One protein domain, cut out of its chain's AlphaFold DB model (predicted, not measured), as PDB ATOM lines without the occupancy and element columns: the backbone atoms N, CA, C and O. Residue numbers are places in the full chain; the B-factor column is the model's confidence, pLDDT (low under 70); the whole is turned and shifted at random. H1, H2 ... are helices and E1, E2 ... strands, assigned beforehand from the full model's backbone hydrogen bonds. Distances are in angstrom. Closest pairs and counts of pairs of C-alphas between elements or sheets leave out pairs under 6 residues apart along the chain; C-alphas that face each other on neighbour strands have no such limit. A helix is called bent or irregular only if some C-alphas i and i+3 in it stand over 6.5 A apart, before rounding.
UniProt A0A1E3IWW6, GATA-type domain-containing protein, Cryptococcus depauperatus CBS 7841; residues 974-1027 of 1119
ATOM      1  N   ARG A 974     -12.181 -29.678  70.614       95.44
ATOM      2  CA  ARG A 974     -12.914 -28.667  71.394       95.44
ATOM      3  C   ARG A 974     -12.496 -27.246  70.994       95.44
ATOM      4  O   ARG A 974     -11.783 -27.038  70.008       95.44
ATOM      5  N   ARG A 975     -13.009 -26.236  71.705       94.81
ATOM      6  CA  ARG A 975     -12.549 -24.848  71.547       94.81
ATOM      7  C   ARG A 975     -11.261 -24.644  72.345       94.81
ATOM      8  O   ARG A 975     -11.223 -25.027  73.507       94.81
ATOM      9  N   GLY A 976     -10.265 -24.030  71.722       95.44
ATOM     10  CA  GLY A 976      -9.115 -23.422  72.388       95.44
ATOM     11  C   GLY A 976      -9.117 -21.901  72.217       95.44
ATOM     12  O   GLY A 976     -10.095 -21.353  71.693       95.44
ATOM     13  N   PRO A 977      -8.030 -21.215  72.614       95.12
ATOM     14  CA  PRO A 977      -7.916 -19.763  72.469       95.12
ATOM     15  C   PRO A 977      -7.936 -19.337  70.995       95.12
ATOM     16  O   PRO A 977      -8.706 -18.454  70.624       95.12
ATOM     17  N   ASN A 978      -7.239 -20.069  70.115       93.62
ATOM     18  CA  ASN A 978      -7.287 -19.860  68.661       93.62
ATOM     19  C   ASN A 978      -8.592 -20.362  67.991       93.62
ATOM     20  O   ASN A 978      -8.693 -20.418  66.765       93.62
ATOM     21  N   GLY A 979      -9.625 -20.692  68.777       93.00
ATOM     22  CA  GLY A 979     -10.996 -20.874  68.307       93.00
ATOM     23  C   GLY A 979     -11.507 -22.315  68.313       93.00
ATOM     24  O   GLY A 979     -11.099 -23.169  69.098       93.00
ATOM     25  N   LYS A 980     -12.505 -22.591  67.465       92.81
ATOM     26  CA  LYS A 980     -13.132 -23.920  67.366       92.81
ATOM     27  C   LYS A 980     -12.184 -24.881  66.651       92.81
ATOM     28  O   LYS A 980     -11.928 -24.691  65.467       92.81
ATOM     29  N   GLY A 981     -11.786 -25.955  67.326       93.81
ATOM     30  CA  GLY A 981     -11.063 -27.055  66.701       93.81
ATOM     31  C   GLY A 981      -9.551 -27.048  66.920       93.81
ATOM     32  O   GLY A 981      -8.851 -27.547  66.049       93.81
ATOM     33  N   THR A 982      -9.040 -26.469  68.017       96.38
ATOM     34  CA  THR A 982      -7.580 -26.357  68.253       96.38
ATOM     35  C   THR A 982      -7.046 -27.096  69.482       96.38
ATOM     36  O   THR A 982      -5.843 -27.331  69.588       96.38
ATOM     37  N   LEU A 983      -7.932 -27.556  70.367       97.50
ATOM     38  CA  LEU A 983      -7.591 -28.432  71.488       97.50
ATOM     39  C   LEU A 983      -8.292 -29.784  71.348       97.50
ATOM     40  O   LEU A 983      -9.395 -29.869  70.806       97.50
ATOM     41  N   CYS A 984      -7.672 -30.835  71.882       97.44
ATOM     42  CA  CYS A 984      -8.314 -32.130  72.096       97.44
ATOM     43  C   CYS A 984      -9.402 -32.047  73.183       97.44
ATOM     44  O   CYS A 984      -9.618 -30.986  73.768       97.44
ATOM     45  N   ASN A 985     -10.060 -33.169  73.501       96.88
ATOM     46  CA  ASN A 985     -10.970 -33.227  74.652       96.88
ATOM     47  C   ASN A 985     -10.281 -32.783  75.954       96.88
ATOM     48  O   ASN A 985     -10.648 -31.749  76.492       96.88
ATOM     49  N   THR A 986      -9.239 -33.487  76.411       97.25
ATOM     50  CA  THR A 986      -8.639 -33.239  77.735       97.25
ATOM     51  C   THR A 986      -8.060 -31.831  77.891       97.25
ATOM     52  O   THR A 986      -8.332 -31.169  78.886       97.25
ATOM     53  N   CYS A 987      -7.316 -31.319  76.905       97.88
ATOM     54  CA  CYS A 987      -6.822 -29.938  76.950       97.88
ATOM     55  C   CYS A 987      -7.944 -28.908  76.788       97.88
ATOM     56  O   CYS A 987      -7.862 -27.844  77.387       97.88
ATOM     57  N   GLY A 988      -8.980 -29.206  75.997       97.25
ATOM     58  CA  GLY A 988     -10.144 -28.335  75.856       97.25
ATOM     59  C   GLY A 988     -10.933 -28.210  77.154       97.25
ATOM     60  O   GLY A 988     -11.346 -27.109  77.501       97.25
ATOM     61  N   ASP A 989     -11.070 -29.313  77.888       97.31
ATOM     62  CA  ASP A 989     -11.742 -29.362  79.184       97.31
ATOM     63  C   ASP A 989     -10.937 -28.589  80.239       97.31
ATOM     64  O   ASP A 989     -11.459 -27.639  80.824       97.31
ATOM     65  N   LEU A 990      -9.627 -28.850  80.353       97.19
ATOM     66  CA  LEU A 990      -8.715 -28.077  81.212       97.19
ATOM     67  C   LEU A 990      -8.662 -26.577  80.860       97.19
ATOM     68  O   LEU A 990      -8.469 -25.751  81.752       97.19
ATOM     69  N   PHE A 991      -8.835 -26.209  79.586       97.44
ATOM     70  CA  PHE A 991      -8.918 -24.812  79.146       97.44
ATOM     71  C   PHE A 991     -10.262 -24.174  79.534       97.44
ATOM     72  O   PHE A 991     -10.282 -23.049  80.028       97.44
ATOM     73  N   THR A 992     -11.387 -24.890  79.398       96.19
ATOM     74  CA  THR A 992     -12.695 -24.401  79.884       96.19
ATOM     75  C   THR A 992     -12.800 -24.337  81.408       96.19
ATOM     76  O   THR A 992     -13.531 -23.497  81.923       96.19
ATOM     77  N   GLU A 993     -12.038 -25.162  82.129       96.56
ATOM     78  CA  GLU A 993     -11.874 -25.095  83.587       96.56
ATOM     79  C   GLU A 993     -10.874 -24.008  84.036       96.56
ATOM     80  O   GLU A 993     -10.657 -23.827  85.232       96.56
ATOM     81  N   GLY A 994     -10.211 -23.308  83.104       96.38
ATOM     82  CA  GLY A 994      -9.193 -22.293  83.404       96.38
ATOM     83  C   GLY A 994      -7.889 -22.836  84.012       96.38
ATOM     84  O   GLY A 994      -7.028 -22.050  84.412       96.38
ATOM     85  N   LYS A 995      -7.727 -24.166  84.081       97.38
ATOM     86  CA  LYS A 995      -6.528 -24.848  84.599       97.38
ATOM     87  C   LYS A 995      -5.362 -24.792  83.612       97.38
ATOM     88  O   LYS A 995      -4.224 -24.649  84.041       97.38
ATOM     89  N   LEU A 996      -5.650 -24.896  82.314       97.25
ATOM     90  CA  LEU A 996      -4.679 -24.715  81.234       97.25
ATOM     91  C   LEU A 996      -4.769 -23.269  80.733       97.25
ATOM     92  O   LEU A 996      -5.749 -22.909  80.078       97.25
ATOM     93  N   LYS A 997      -3.773 -22.432  81.035       96.00
ATOM     94  CA  LYS A 997      -3.723 -21.046  80.544       96.00
ATOM     95  C   LYS A 997      -3.100 -21.010  79.152       96.00
ATOM     96  O   LYS A 997      -2.416 -21.932  78.723       96.00
ATOM     97  N   GLU A 998      -3.274 -19.893  78.455       94.75
ATOM     98  CA  GLU A 998      -2.690 -19.673  77.123       94.75
ATOM     99  C   GLU A 998      -1.148 -19.741  77.113       94.75
ATOM    100  O   GLU A 998      -0.554 -20.132  76.114       94.75
ATOM    101  N   LYS A 999      -0.501 -19.446  78.250       95.00
ATOM    102  CA  LYS A 999       0.953 -19.597  78.446       95.00
ATOM    103  C   LYS A 999       1.412 -21.051  78.625       95.00
ATOM    104  O   LYS A 999       2.593 -21.325  78.452       95.00
ATOM    105  N   ASP A1000       0.493 -21.957  78.951       95.50
ATOM    106  CA  ASP A1000       0.775 -23.361  79.274       95.50
ATOM    107  C   ASP A1000       0.554 -24.282  78.051       95.50
ATOM    108  O   ASP A1000       0.668 -25.507  78.135       95.50
ATOM    109  N   LEU A1001       0.213 -23.694  76.897       95.62
ATOM    110  CA  LEU A1001       0.078 -24.376  75.614       95.62
ATOM    111  C   LEU A1001       1.449 -24.846  75.117       95.62
ATOM    112  O   LEU A1001       2.344 -24.032  74.900       95.62
ATOM    113  N   LYS A1002       1.609 -26.149  74.858       96.88
ATOM    114  CA  LYS A1002       2.860 -26.694  74.300       96.88
ATOM    115  C   LYS A1002       3.114 -26.317  72.836       96.88
ATOM    116  O   LYS A1002       4.254 -26.393  72.392       96.88
ATOM    117  N   ALA A1003       2.077 -25.958  72.077       93.94
ATOM    118  CA  ALA A1003       2.175 -25.659  70.647       93.94
ATOM    119  C   ALA A1003       1.164 -24.572  70.198       93.94
ATOM    120  O   ALA A1003       0.292 -24.841  69.362       93.94
ATOM    121  N   PRO A1004       1.225 -23.344  70.753       92.25
ATOM    122  CA  PRO A1004       0.292 -22.270  70.418       92.25
ATOM    123  C   PRO A1004       0.385 -21.906  68.929       92.25
ATOM    124  O   PRO A1004       1.450 -21.572  68.419       92.25
ATOM    125  N   GLY A1005      -0.740 -21.964  68.215       92.12
ATOM    126  CA  GLY A1005      -0.806 -21.645  66.790       92.12
ATOM    127  C   GLY A1005      -0.473 -22.801  65.842       92.12
ATOM    128  O   GLY A1005      -0.524 -22.587  64.630       92.12
ATOM    129  N   ALA A1006      -0.204 -24.023  66.320       90.56
ATOM    130  CA  ALA A1006       0.086 -25.172  65.445       90.56
ATOM    131  C   ALA A1006      -1.027 -25.424  64.405       90.56
ATOM    132  O   ALA A1006      -0.759 -25.605  63.215       90.56
ATOM    133  N   MET A1007      -2.295 -25.308  64.813       86.19
ATOM    134  CA  MET A1007      -3.431 -25.398  63.885       86.19
ATOM    135  C   MET A1007      -3.464 -24.267  62.849       86.19
ATOM    136  O   MET A1007      -3.931 -24.480  61.733       86.19
ATOM    137  N   LYS A1008      -2.944 -23.074  63.170       90.44
ATOM    138  CA  LYS A1008      -2.864 -21.943  62.229       90.44
ATOM    139  C   LYS A1008      -1.872 -22.226  61.097       90.44
ATOM    140  O   LYS A1008      -2.166 -21.877  59.956       90.44
ATOM    141  N   ALA A1009      -0.759 -22.904  61.386       87.88
ATOM    142  CA  ALA A1009       0.181 -23.367  60.361       87.88
ATOM    143  C   ALA A1009      -0.469 -24.400  59.420       87.88
ATOM    144  O   ALA A1009      -0.372 -24.267  58.202       87.88
ATOM    145  N   ILE A1010      -1.222 -25.358  59.971       86.69
ATOM    146  CA  ILE A1010      -1.946 -26.379  59.194       86.69
ATOM    147  C   ILE A1010      -3.036 -25.745  58.312       86.69
ATOM    148  O   ILE A1010      -3.182 -26.110  57.146       86.69
ATOM    149  N   TYR A1011      -3.786 -24.756  58.816       87.12
ATOM    150  CA  TYR A1011      -4.738 -24.007  57.985       87.12
ATOM    151  C   TYR A1011      -4.047 -23.217  56.862       87.12
ATOM    152  O   TYR A1011      -4.581 -23.175  55.756       87.12
ATOM    153  N   ALA A1012      -2.871 -22.632  57.112       86.44
ATOM    154  CA  ALA A1012      -2.103 -21.926  56.085       86.44
ATOM    155  C   ALA A1012      -1.593 -22.879  54.986       86.44
ATOM    156  O   ALA A1012      -1.771 -22.587  53.807       86.44
ATOM    157  N   GLN A1013      -1.051 -24.044  55.361       86.50
ATOM    158  CA  GLN A1013      -0.603 -25.074  54.411       86.50
ATOM    159  C   GLN A1013      -1.755 -25.607  53.547       86.50
ATOM    160  O   GLN A1013      -1.634 -25.672  52.322       86.50
ATOM    161  N   ASN A1014      -2.902 -25.921  54.159       83.50
ATOM    162  CA  ASN A1014      -4.093 -26.361  53.427       83.50
ATOM    163  C   ASN A1014      -4.628 -25.275  52.474       83.50
ATOM    164  O   ASN A1014      -5.102 -25.601  51.387       83.50
ATOM    165  N   ALA A1015      -4.523 -23.993  52.847       84.69
ATOM    166  CA  ALA A1015      -4.893 -22.889  51.965       84.69
ATOM    167  C   ALA A1015      -3.978 -22.813  50.728       84.69
ATOM    168  O   ALA A1015      -4.495 -22.712  49.618       84.69
ATOM    169  N   SER A1016      -2.652 -22.940  50.883       82.25
ATOM    170  CA  SER A1016      -1.735 -23.000  49.731       82.25
ATOM    171  C   SER A1016      -1.997 -24.204  48.820       82.25
ATOM    172  O   SER A1016      -2.103 -24.020  47.612       82.25
ATOM    173  N   ILE A1017      -2.199 -25.403  49.382       82.62
ATOM    174  CA  ILE A1017      -2.439 -26.627  48.592       82.62
ATOM    175  C   ILE A1017      -3.693 -26.482  47.716       82.62
ATOM    176  O   ILE A1017      -3.648 -26.797  46.530       82.62
ATOM    177  N   SER A1018      -4.785 -25.925  48.256       76.12
ATOM    178  CA  SER A1018      -6.023 -25.730  47.481       76.12
ATOM    179  C   SER A1018      -5.855 -24.826  46.250       76.12
ATOM    180  O   SER A1018      -6.539 -25.015  45.249       76.12
ATOM    181  N   VAL A1019      -4.908 -23.880  46.285       77.38
ATOM    182  CA  VAL A1019      -4.630 -22.960  45.171       77.38
ATOM    183  C   VAL A1019      -3.792 -23.628  44.072       77.38
ATOM    184  O   VAL A1019      -3.896 -23.240  42.907       77.38
ATOM    185  N   GLU A1020      -2.990 -24.641  44.400       73.75
ATOM    186  CA  GLU A1020      -2.192 -25.412  43.432       73.75
ATOM    187  C   GLU A1020      -2.985 -26.588  42.828       73.75
ATOM    188  O   GLU A1020      -2.824 -26.913  41.646       73.75
ATOM    189  N   GLU A1021      -3.906 -27.184  43.590       73.19
ATOM    190  CA  GLU A1021      -4.809 -28.237  43.105       73.19
ATOM    191  C   GLU A1021      -5.829 -27.695  42.079       73.19
ATOM    192  O   GLU A1021      -6.051 -28.317  41.038       73.19
ATOM    193  N   ASP A1022      -6.369 -26.486  42.280       66.56
ATOM    194  CA  ASP A1022      -7.225 -25.821  41.279       66.56
ATOM    195  C   ASP A1022      -6.452 -25.461  39.988       66.56
ATOM    196  O   ASP A1022      -6.979 -25.611  38.881       66.56
ATOM    197  N   GLN A1023      -5.186 -25.032  40.092       67.62
ATOM    198  CA  GLN A1023      -4.349 -24.697  38.925       67.62
ATOM    199  C   GLN A1023      -3.914 -25.938  38.128       67.62
ATOM    200  O   GLN A1023      -3.922 -25.925  36.896       67.62
ATOM    201  N   SER A1024      -3.557 -27.028  38.808       61.41
ATOM    202  CA  SER A1024      -3.153 -28.276  38.146       61.41
ATOM    203  C   SER A1024      -4.325 -28.988  37.459       61.41
ATOM    204  O   SER A1024      -4.138 -29.547  36.374       61.41
ATOM    205  N   ASN A1025      -5.545 -28.893  37.999       55.97
ATOM    206  CA  ASN A1025      -6.746 -29.374  37.310       55.97
ATOM    207  C   ASN A1025      -7.076 -28.547  36.050       55.97
ATOM    208  O   ASN A1025      -7.366 -29.138  35.008       55.97
ATOM    209  N   GLN A1026      -6.932 -27.213  36.080       54.72
ATOM    210  CA  GLN A1026      -7.105 -26.381  34.875       54.72
ATOM    211  C   GLN A1026      -6.090 -26.706  33.767       54.72
ATOM    212  O   GLN A1026      -6.436 -26.654  32.587       54.72
ATOM    213  N   ASN A1027      -4.860 -27.102  34.109       53.66
ATOM    214  CA  ASN A1027      -3.890 -27.556  33.107       53.66
ATOM    215  C   ASN A1027      -4.207 -28.956  32.544       53.66
ATOM    216  O   ASN A1027      -3.846 -29.233  31.402       53.66
TER     217      ASN A1027
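This is residues 974 to 1027 of the 1119 residues of the protein "GATA-type domain-containing protein" of Cryptococcus depauperatus CBS 7841 (UniProt A0A1E3IWW6). A small compact head with one long straight helix, H2, sticking out of it like a handle: residues 1009 to 1027 stand free. The head holds the short hairpin of E1 and E2, the helix H1 packed on E1, and the unnamed stretch of residues 993 to 1005 that leads on to H2. The printed part has 54 residues with two named strands and two named helices, in the order E1, E2, H1, H2; the sheet, in the order E1 - E2, is antiparallel, and the class is mixed, helices and strands. The whole is extended, with a radius of gyration of the C-alphas of 15.5 A, and its outline is a rod of 52 by 17 by 13 A, its length made by H2.

E1, residues 974 to 976, and E2, residues 979 to 984, form a hairpin of antiparallel strands with 112 degrees between their directions. The C-alphas of Arg 975 and Lys 980 face each other at 4.3 A. Across the pair, N 974 and O 983 are within hydrogen-bond range at 2.8 A, as are N 976 and O 979 at 2.9 A. H1, residues 985 to 992, has 6 pairs of C-alphas within 8 A of E1, the closest being those of Arg 974 and Gly 988, 5.3 A apart. E2 and H1 are near each other, with 6 pairs of C-alphas within 10 A. H2, residues 1006 to 1027, has 1 pair of C-alphas within 8 A of E2, those of Thr 982 and Met 1007, 6.1 A apart. H2 is apart from E1 and from H1. Every O i to N i+4 pair is within hydrogen-bond range in H1, and 16 of 18 are in H2.

E1 begins at C-alpha 974, at (-12.914, -28.667, 71.394), and measures 6.6 A from first to last C-alpha. E2 measures 12.2 A, and H1 measures 10.4 A from C-alpha 985 to C-alpha 992. H2 measures 32.7 A, from C-alpha 1006 at (0.086, -25.172, 65.445) to C-alpha 1027 at (-3.890, -27.556, 33.107). Neither helix is bent.

The two C-alphas farthest apart are those of Lys 995 and Asn 1027, 51.6 A. Without the stretch that stands free, the body has 35 residues and spans 23 by 18 by 12 A. The printed part has no cut. The links from E1 to E2 and from E2 to H1 are tight, and the link of 13 residues from H1 to H2 is long. The mean pLDDT of the printed part is 88.1, and residues 1022 to 1027, in H2, are under 70.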